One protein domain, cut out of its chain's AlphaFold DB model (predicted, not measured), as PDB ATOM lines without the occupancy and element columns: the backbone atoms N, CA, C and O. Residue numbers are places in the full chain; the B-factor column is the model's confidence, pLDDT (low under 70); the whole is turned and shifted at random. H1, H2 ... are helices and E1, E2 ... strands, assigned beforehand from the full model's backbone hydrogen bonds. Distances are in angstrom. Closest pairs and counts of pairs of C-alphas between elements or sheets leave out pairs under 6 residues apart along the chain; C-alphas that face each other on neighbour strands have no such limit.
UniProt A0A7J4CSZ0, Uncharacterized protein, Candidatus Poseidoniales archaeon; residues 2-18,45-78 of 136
ATOM      1  N   ILE A   2     151.335 173.115  50.833       52.69
ATOM      2  CA  ILE A   2     151.724 174.274  49.990       52.69
ATOM      3  C   ILE A   2     153.185 174.734  50.201       52.69
ATOM      4  O   ILE A   2     153.716 175.468  49.379       52.69
ATOM      5  N   THR A   3     153.887 174.298  51.259       62.75
ATOM      6  CA  THR A   3     155.217 174.870  51.591       62.75
ATOM      7  C   THR A   3     156.332 173.877  51.930       62.75
ATOM      8  O   THR A   3     157.462 174.315  52.132       62.75
ATOM      9  N   GLY A   4     156.068 172.570  52.061       64.00
ATOM     10  CA  GLY A   4     157.093 171.570  52.430       64.00
ATOM     11  C   GLY A   4     157.765 171.781  53.803       64.00
ATOM     12  O   GLY A   4     158.745 171.119  54.128       64.00
ATOM     13  N   ARG A   5     157.267 172.708  54.636       72.06
ATOM     14  CA  ARG A   5     157.907 173.127  55.900       72.06
ATOM     15  C   ARG A   5     157.326 172.465  57.150       72.06
ATOM     16  O   ARG A   5     157.725 172.820  58.255       72.06
ATOM     17  N   ARG A   6     156.375 171.534  57.025       74.56
ATOM     18  CA  ARG A   6     155.583 171.013  58.156       74.56
ATOM     19  C   ARG A   6     156.423 170.474  59.314       74.56
ATOM     20  O   ARG A   6     156.092 170.753  60.462       74.56
ATOM     21  N   SER A   7     157.517 169.771  59.038       70.50
ATOM     22  CA  SER A   7     158.425 169.281  60.085       70.50
ATOM     23  C   SER A   7     159.091 170.431  60.852       70.50
ATOM     24  O   SER A   7     159.112 170.419  62.079       70.50
ATOM     25  N   LYS A   8     159.537 171.487  60.153       76.62
ATOM     26  CA  LYS A   8     160.091 172.701  60.781       76.62
ATOM     27  C   LYS A   8     159.046 173.429  61.634       76.62
ATOM     28  O   LYS A   8     159.367 173.877  62.731       76.62
ATOM     29  N   TRP A   9     157.799 173.502  61.165       78.94
ATOM     30  CA  TRP A   9     156.687 174.078  61.932       78.94
ATOM     31  C   TRP A   9     156.385 173.279  63.203       78.94
ATOM     32  O   TRP A   9     156.271 173.872  64.273       78.94
ATOM     33  N   LYS A  10     156.321 171.943  63.119       77.88
ATOM     34  CA  LYS A  10     156.134 171.067  64.289       77.88
ATOM     35  C   LYS A  10     157.253 171.235  65.317       77.88
ATOM     36  O   LYS A  10     156.950 171.344  66.499       77.88
ATOM     37  N   ARG A  11     158.512 171.347  64.878       78.62
ATOM     38  CA  ARG A  11     159.666 171.614  65.755       78.62
ATOM     39  C   ARG A  11     159.578 172.973  66.431       78.62
ATOM     40  O   ARG A  11     159.801 173.095  67.633       78.62
ATOM     41  N   TRP A  12     159.250 174.008  65.661       83.06
ATOM     42  CA  TRP A  12     159.081 175.362  66.183       83.06
ATOM     43  C   TRP A  12     157.957 175.434  67.224       83.06
ATOM     44  O   TRP A  12     158.144 176.070  68.265       83.06
ATOM     45  N   LEU A  13     156.840 174.744  66.967       81.88
ATOM     46  CA  LEU A  13     155.719 174.627  67.894       81.88
ATOM     47  C   LEU A  13     156.106 173.804  69.127       81.88
ATOM     48  O   LEU A  13     155.897 174.269  70.237       81.88
ATOM     49  N   GLY A  14     156.734 172.638  68.957       79.69
ATOM     50  CA  GLY A  14     157.149 171.759  70.057       79.69
ATOM     51  C   GLY A  14     158.091 172.435  71.056       79.69
ATOM     52  O   GLY A  14     157.971 172.218  72.257       79.69
ATOM     53  N   LYS A  15     158.964 173.338  70.585       82.19
ATOM     54  CA  LYS A  15     159.825 174.168  71.451       82.19
ATOM     55  C   LYS A  15     159.065 175.211  72.280       82.19
ATOM     56  O   LYS A  15     159.586 175.666  73.292       82.19
ATOM     57  N   ARG A  16     157.886 175.644  71.829       84.75
ATOM     58  CA  ARG A  16     157.086 176.717  72.453       84.75
ATOM     59  C   ARG A  16     155.868 176.201  73.201       84.75
ATOM     60  O   ARG A  16     155.337 176.918  74.044       84.75
ATOM     61  N   LEU A  17     155.430 174.984  72.890       84.75
ATOM     62  CA  LEU A  17     154.287 174.353  73.516       84.75
ATOM     63  C   LEU A  17     154.585 174.144  75.004       84.75
ATOM     64  O   LEU A  17     155.473 173.374  75.384       84.75
ATOM     65  N   ARG A  18     153.829 174.860  75.832       82.62
ATOM     66  CA  ARG A  18     153.733 174.621  77.267       82.62
ATOM     67  C   ARG A  18     152.464 173.814  77.477       82.62
ATOM     68  O   ARG A  18     151.380 174.301  77.182       82.62
ATOM     69  N   ILE A  45     158.425 151.308  72.753       97.00
ATOM     70  CA  ILE A  45     159.011 152.446  72.037       97.00
ATOM     71  C   ILE A  45     157.896 153.392  71.600       97.00
ATOM     72  O   ILE A  45     156.954 152.975  70.918       97.00
ATOM     73  N   LEU A  46     158.012 154.679  71.928       96.31
ATOM     74  CA  LEU A  46     157.048 155.678  71.472       96.31
ATOM     75  C   LEU A  46     157.394 156.127  70.046       96.31
ATOM     76  O   LEU A  46     158.266 156.969  69.837       96.31
ATOM     77  N   CYS A  47     156.703 155.576  69.043       93.12
ATOM     78  CA  CYS A  47     156.973 155.853  67.628       93.12
ATOM     79  C   CYS A  47     155.931 156.787  66.981       93.12
ATOM     80  O   CYS A  47     154.826 156.372  66.615       93.12
ATOM     81  N   THR A  48     156.279 158.056  66.743       88.31
ATOM     82  CA  THR A  48     155.326 159.094  66.321       88.31
ATOM     83  C   THR A  48     155.807 159.984  65.170       88.31
ATOM     84  O   THR A  48     156.987 160.265  64.992       88.31
ATOM     85  N   ALA A  49     154.845 160.480  64.386       83.75
ATOM     86  CA  ALA A  49     155.078 161.519  63.380       83.75
ATOM     87  C   ALA A  49     155.047 162.944  63.982       83.75
ATOM     88  O   ALA A  49     155.162 163.937  63.252       83.75
ATOM     89  N   SER A  50     154.802 163.076  65.288       82.19
ATOM     90  CA  SER A  50     154.946 164.332  66.030       82.19
ATOM     91  C   SER A  50     156.419 164.679  66.246       82.19
ATOM     92  O   SER A  50     157.302 163.859  65.997       82.19
ATOM     93  N   ASP A  51     156.688 165.917  66.668       85.00
ATOM     94  CA  ASP A  51     158.054 166.321  67.001       85.00
ATOM     95  C   ASP A  51     158.583 165.534  68.204       85.00
ATOM     96  O   ASP A  51     157.860 165.367  69.192       85.00
ATOM     97  N   ALA A  52     159.843 165.104  68.127       85.56
ATOM     98  CA  ALA A  52     160.511 164.355  69.184       85.56
ATOM     99  C   ALA A  52     160.461 165.071  70.545       85.56
ATOM    100  O   ALA A  52     160.199 164.411  71.538       85.56
ATOM    101  N   ILE A  53     160.551 166.412  70.604       86.75
ATOM    102  CA  ILE A  53     160.492 167.155  71.885       86.75
ATOM    103  C   ILE A  53     159.180 166.900  72.634       86.75
ATOM    104  O   ILE A  53     159.161 166.789  73.857       86.75
ATOM    105  N   VAL A  54     158.059 166.853  71.914       89.19
ATOM    106  CA  VAL A  54     156.746 166.621  72.532       89.19
ATOM    107  C   VAL A  54     156.629 165.163  72.964       89.19
ATOM    108  O   VAL A  54     156.135 164.879  74.052       89.19
ATOM    109  N   ALA A  55     157.107 164.248  72.120       91.69
ATOM    110  CA  ALA A  55     157.075 162.819  72.384       91.69
ATOM    111  C   ALA A  55     157.948 162.432  73.588       91.69
ATOM    112  O   ALA A  55     157.490 161.687  74.443       91.69
ATOM    113  N   GLU A  56     159.150 162.998  73.710       93.12
ATOM    114  CA  GLU A  56     160.059 162.803  74.845       93.12
ATOM    115  C   GLU A  56     159.428 163.241  76.168       93.12
ATOM    116  O   GLU A  56     159.496 162.500  77.143       93.12
ATOM    117  N   LYS A  57     158.737 164.388  76.207       93.69
ATOM    118  CA  LYS A  57     158.022 164.835  77.418       93.69
ATOM    119  C   LYS A  57     156.932 163.854  77.849       93.69
ATOM    120  O   LYS A  57     156.807 163.556  79.030       93.69
ATOM    121  N   ILE A  58     156.149 163.350  76.893       94.75
ATOM    122  CA  ILE A  58     155.097 162.359  77.165       94.75
ATOM    123  C   ILE A  58     155.720 161.033  77.615       94.75
ATOM    124  O   ILE A  58     155.251 160.432  78.575       94.75
ATOM    125  N   SER A  59     156.795 160.603  76.953       95.81
ATOM    126  CA  SER A  59     157.550 159.399  77.297       95.81
ATOM    127  C   SER A  59     158.097 159.464  78.721       95.81
ATOM    128  O   SER A  59     157.917 158.520  79.485       95.81
ATOM    129  N   ALA A  60     158.714 160.588  79.091       95.75
ATOM    130  CA  ALA A  60     159.262 160.813  80.423       95.75
ATOM    131  C   ALA A  60     158.174 160.838  81.504       95.75
ATOM    132  O   ALA A  60     158.383 160.300  82.585       95.75
ATOM    133  N   HIS A  61     157.012 161.425  81.207       96.19
ATOM    134  CA  HIS A  61     155.881 161.426  82.132       96.19
ATOM    135  C   HIS A  61     155.304 160.023  82.357       96.19
ATOM    136  O   HIS A  61     155.040 159.651  83.495       96.19
ATOM    137  N   LEU A  62     155.106 159.248  81.285       96.62
ATOM    138  CA  LEU A  62     154.503 157.917  81.380       96.62
ATOM    139  C   LEU A  62     155.473 156.858  81.924       96.62
ATOM    140  O   LEU A  62     155.023 155.873  82.493       96.62
ATOM    141  N   GLY A  63     156.783 157.020  81.727       96.81
ATOM    142  CA  GLY A  63     157.818 156.171  82.333       96.81
ATOM    143  C   GLY A  63     157.917 154.731  81.806       96.81
ATOM    144  O   GLY A  63     158.810 154.004  82.221       96.81
ATOM    145  N   ILE A  64     157.044 154.322  80.881       97.69
ATOM    146  CA  ILE A  64     156.966 152.942  80.357       97.69
ATOM    147  C   ILE A  64     157.710 152.716  79.033       97.69
ATOM    148  O   ILE A  64     157.840 151.580  78.579       97.69
ATOM    149  N   PHE A  65     158.172 153.784  78.383       97.88
ATOM    150  CA  PHE A  65     158.872 153.705  77.100       97.88
ATOM    151  C   PHE A  65     160.381 153.810  77.310       97.88
ATOM    152  O   PHE A  65     160.856 154.724  77.981       97.88
ATOM    153  N   SER A  66     161.134 152.900  76.698       95.69
ATOM    154  CA  SER A  66     162.599 152.878  76.768       95.69
ATOM    155  C   SER A  66     163.263 153.797  75.745       95.69
ATOM    156  O   SER A  66     164.430 154.149  75.901       95.69
ATOM    157  N   ASP A  67     162.537 154.168  74.689       95.06
ATOM    158  CA  ASP A  67     163.032 155.038  73.630       95.06
ATOM    159  C   ASP A  67     161.883 155.738  72.886       95.06
ATOM    160  O   ASP A  67     160.722 155.309  72.910       95.06
ATOM    161  N   VAL A  68     162.223 156.810  72.173       93.94
ATOM    162  CA  VAL A  68     161.307 157.634  71.387       93.94
ATOM    163  C   VAL A  68     161.803 157.739  69.951       93.94
ATOM    164  O   VAL A  68     162.866 158.276  69.660       93.94
ATOM    165  N   MET A  69     160.967 157.305  69.011       91.81
ATOM    166  CA  MET A  69     161.184 157.511  67.580       91.81
ATOM    167  C   MET A  69     160.216 158.589  67.089       91.81
ATOM    168  O   MET A  69     159.074 158.300  66.729       91.81
ATOM    169  N   GLY A  70     160.656 159.847  67.113       86.25
ATOM    170  CA  GLY A  70     159.882 161.011  66.674       86.25
ATOM    171  C   GLY A  70     160.347 161.585  65.335       86.25
ATOM    172  O   GLY A  70     161.387 161.212  64.800       86.25
ATOM    173  N   SER A  71     159.597 162.547  64.796       81.75
ATOM    174  CA  SER A  71     160.118 163.420  63.735       81.75
ATOM    175  C   SER A  71     161.034 164.487  64.344       81.75
ATOM    176  O   SER A  71     160.718 165.045  65.390       81.75
ATOM    177  N   ASP A  72     162.136 164.823  63.683       68.31
ATOM    178  CA  ASP A  72     163.200 165.694  64.223       68.31
ATOM    179  C   ASP A  72     163.298 167.066  63.518       68.31
ATOM    180  O   ASP A  72     164.263 167.816  63.668       68.31
ATOM    181  N   GLY A  73     162.283 167.415  62.725       61.59
ATOM    182  CA  GLY A  73     162.269 168.628  61.908       61.59
ATOM    183  C   GLY A  73     162.916 168.473  60.524       61.59
ATOM    184  O   GLY A  73     162.656 169.319  59.663       61.59
ATOM    185  N   MET A  74     163.661 167.389  60.276       59.53
ATOM    186  CA  MET A  74     164.276 167.046  58.984       59.53
ATOM    187  C   MET A  74     163.643 165.790  58.372       59.53
ATOM    188  O   MET A  74     163.259 165.793  57.201       59.53
ATOM    189  N   VAL A  75     163.428 164.747  59.175       63.78
ATOM    190  CA  VAL A  75     162.797 163.490  58.770       63.78
ATOM    191  C   VAL A  75     161.363 163.445  59.299       63.78
ATOM    192  O   VAL A  75     161.104 163.491  60.497       63.78
ATOM    193  N   ASN A  76     160.393 163.372  58.383       71.69
ATOM    194  CA  ASN A  76     158.996 163.097  58.729       71.69
ATOM    195  C   ASN A  76     158.807 161.582  58.889       71.69
ATOM    196  O   ASN A  76     158.761 160.862  57.887       71.69
ATOM    197  N   LEU A  77     158.694 161.109  60.130       77.56
ATOM    198  CA  LEU A  77     158.555 159.690  60.456       77.56
ATOM    199  C   LEU A  77     157.095 159.227  60.313       77.56
ATOM    200  O   LEU A  77     156.373 159.014  61.286       77.56
ATOM    201  N   ALA A  78     156.635 159.092  59.069       80.69
ATOM    202  CA  ALA A  78     155.274 158.659  58.750       80.69
ATOM    203  C   ALA A  78     155.243 157.649  57.595       80.69
ATOM    204  O   ALA A  78     156.084 157.691  56.691       80.69
TER     205      ALA A  78
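This is residues 2 to 18 and 45 to 78 of the 136 residues of an uncharacterized protein of Candidatus Poseidoniales archaeon (UniProt A0A7J4CSZ0). What does the model look like? A small parallel ladder of two strands, E1 and E2, has helix H2 packed on it, and a second helix, H1, sits at one end of this unit, near residue 51, where E1 passes into H2. What makes it up? The printed part has 51 residues, with two named helices and two named strands in the order H1, E1, H2, E2; the sheet's order is E1, E2, parallel, and the class is mixed, helices and strands. How large is its outline? It is compact, with a radius of gyration of the C-alphas of 11.1 A, but flat, spanning 37 by 24 by 12 A.

Where are the strands? E1 is residues 45 to 51, 14.8 A from first to last C-alpha, beginning at C-alpha 45 (159.011, 152.446, 72.037). E2 is residues 67 to 71, 13.3 A long, ending at C-alpha 71 (160.118, 163.420, 63.735). Where are the helices? H2 is residues 52 to 62, 15.0 A long. H1 is residues 6 to 14, 12.0 A long, beginning at C-alpha 6 (155.583, 171.013, 58.156).

How do the strands pair? E1 and E2 are parallel neighbours at 22 degrees, with N 48 and O 69 at 2.8 A and N 71 and O 50 at 2.9 A, both within hydrogen-bond range. E1, H2 and E2 form a strand-helix-strand unit, two parallel strands with a helix between them along the chain, and its crossover is right-handed. Where is H2? Its closest C-alphas to E2 are those of Ala 52 and Gly 70, 4.2 A apart; to E1, those of Leu 46 and Ser 59, 6.9 A apart. Where is H1? Its closest C-alphas to E1 are those of Arg 11 and Asp 51, 5.7 A apart. H1 and H2 only just touch, with 3 pairs of C-alphas within 8 A and only at their ends, the closest being Gly 14 and Val 54 at 5.7 A; they run the same way at a steep tilt of 47 degrees. Are the helix backbones complete? In H1 and H2 every O i to N i+4 pair is within hydrogen-bond range.

How far does it reach? The two C-alphas farthest apart are those of Ile 2 and Gly 63, 37.6 A. Is the printed part cut? Residues 19 to 44 are not printed, and C-alphas 18 and 45 are 23.4 A apart across the cut, on the link from H1 to E1. Of the links printed whole, E1 to H2 and H2 to E2 are tight. Where is confidence low? Residues 2 to 4 and 72 to 75 are under pLDDT 70; the mean of the printed part is 83.4.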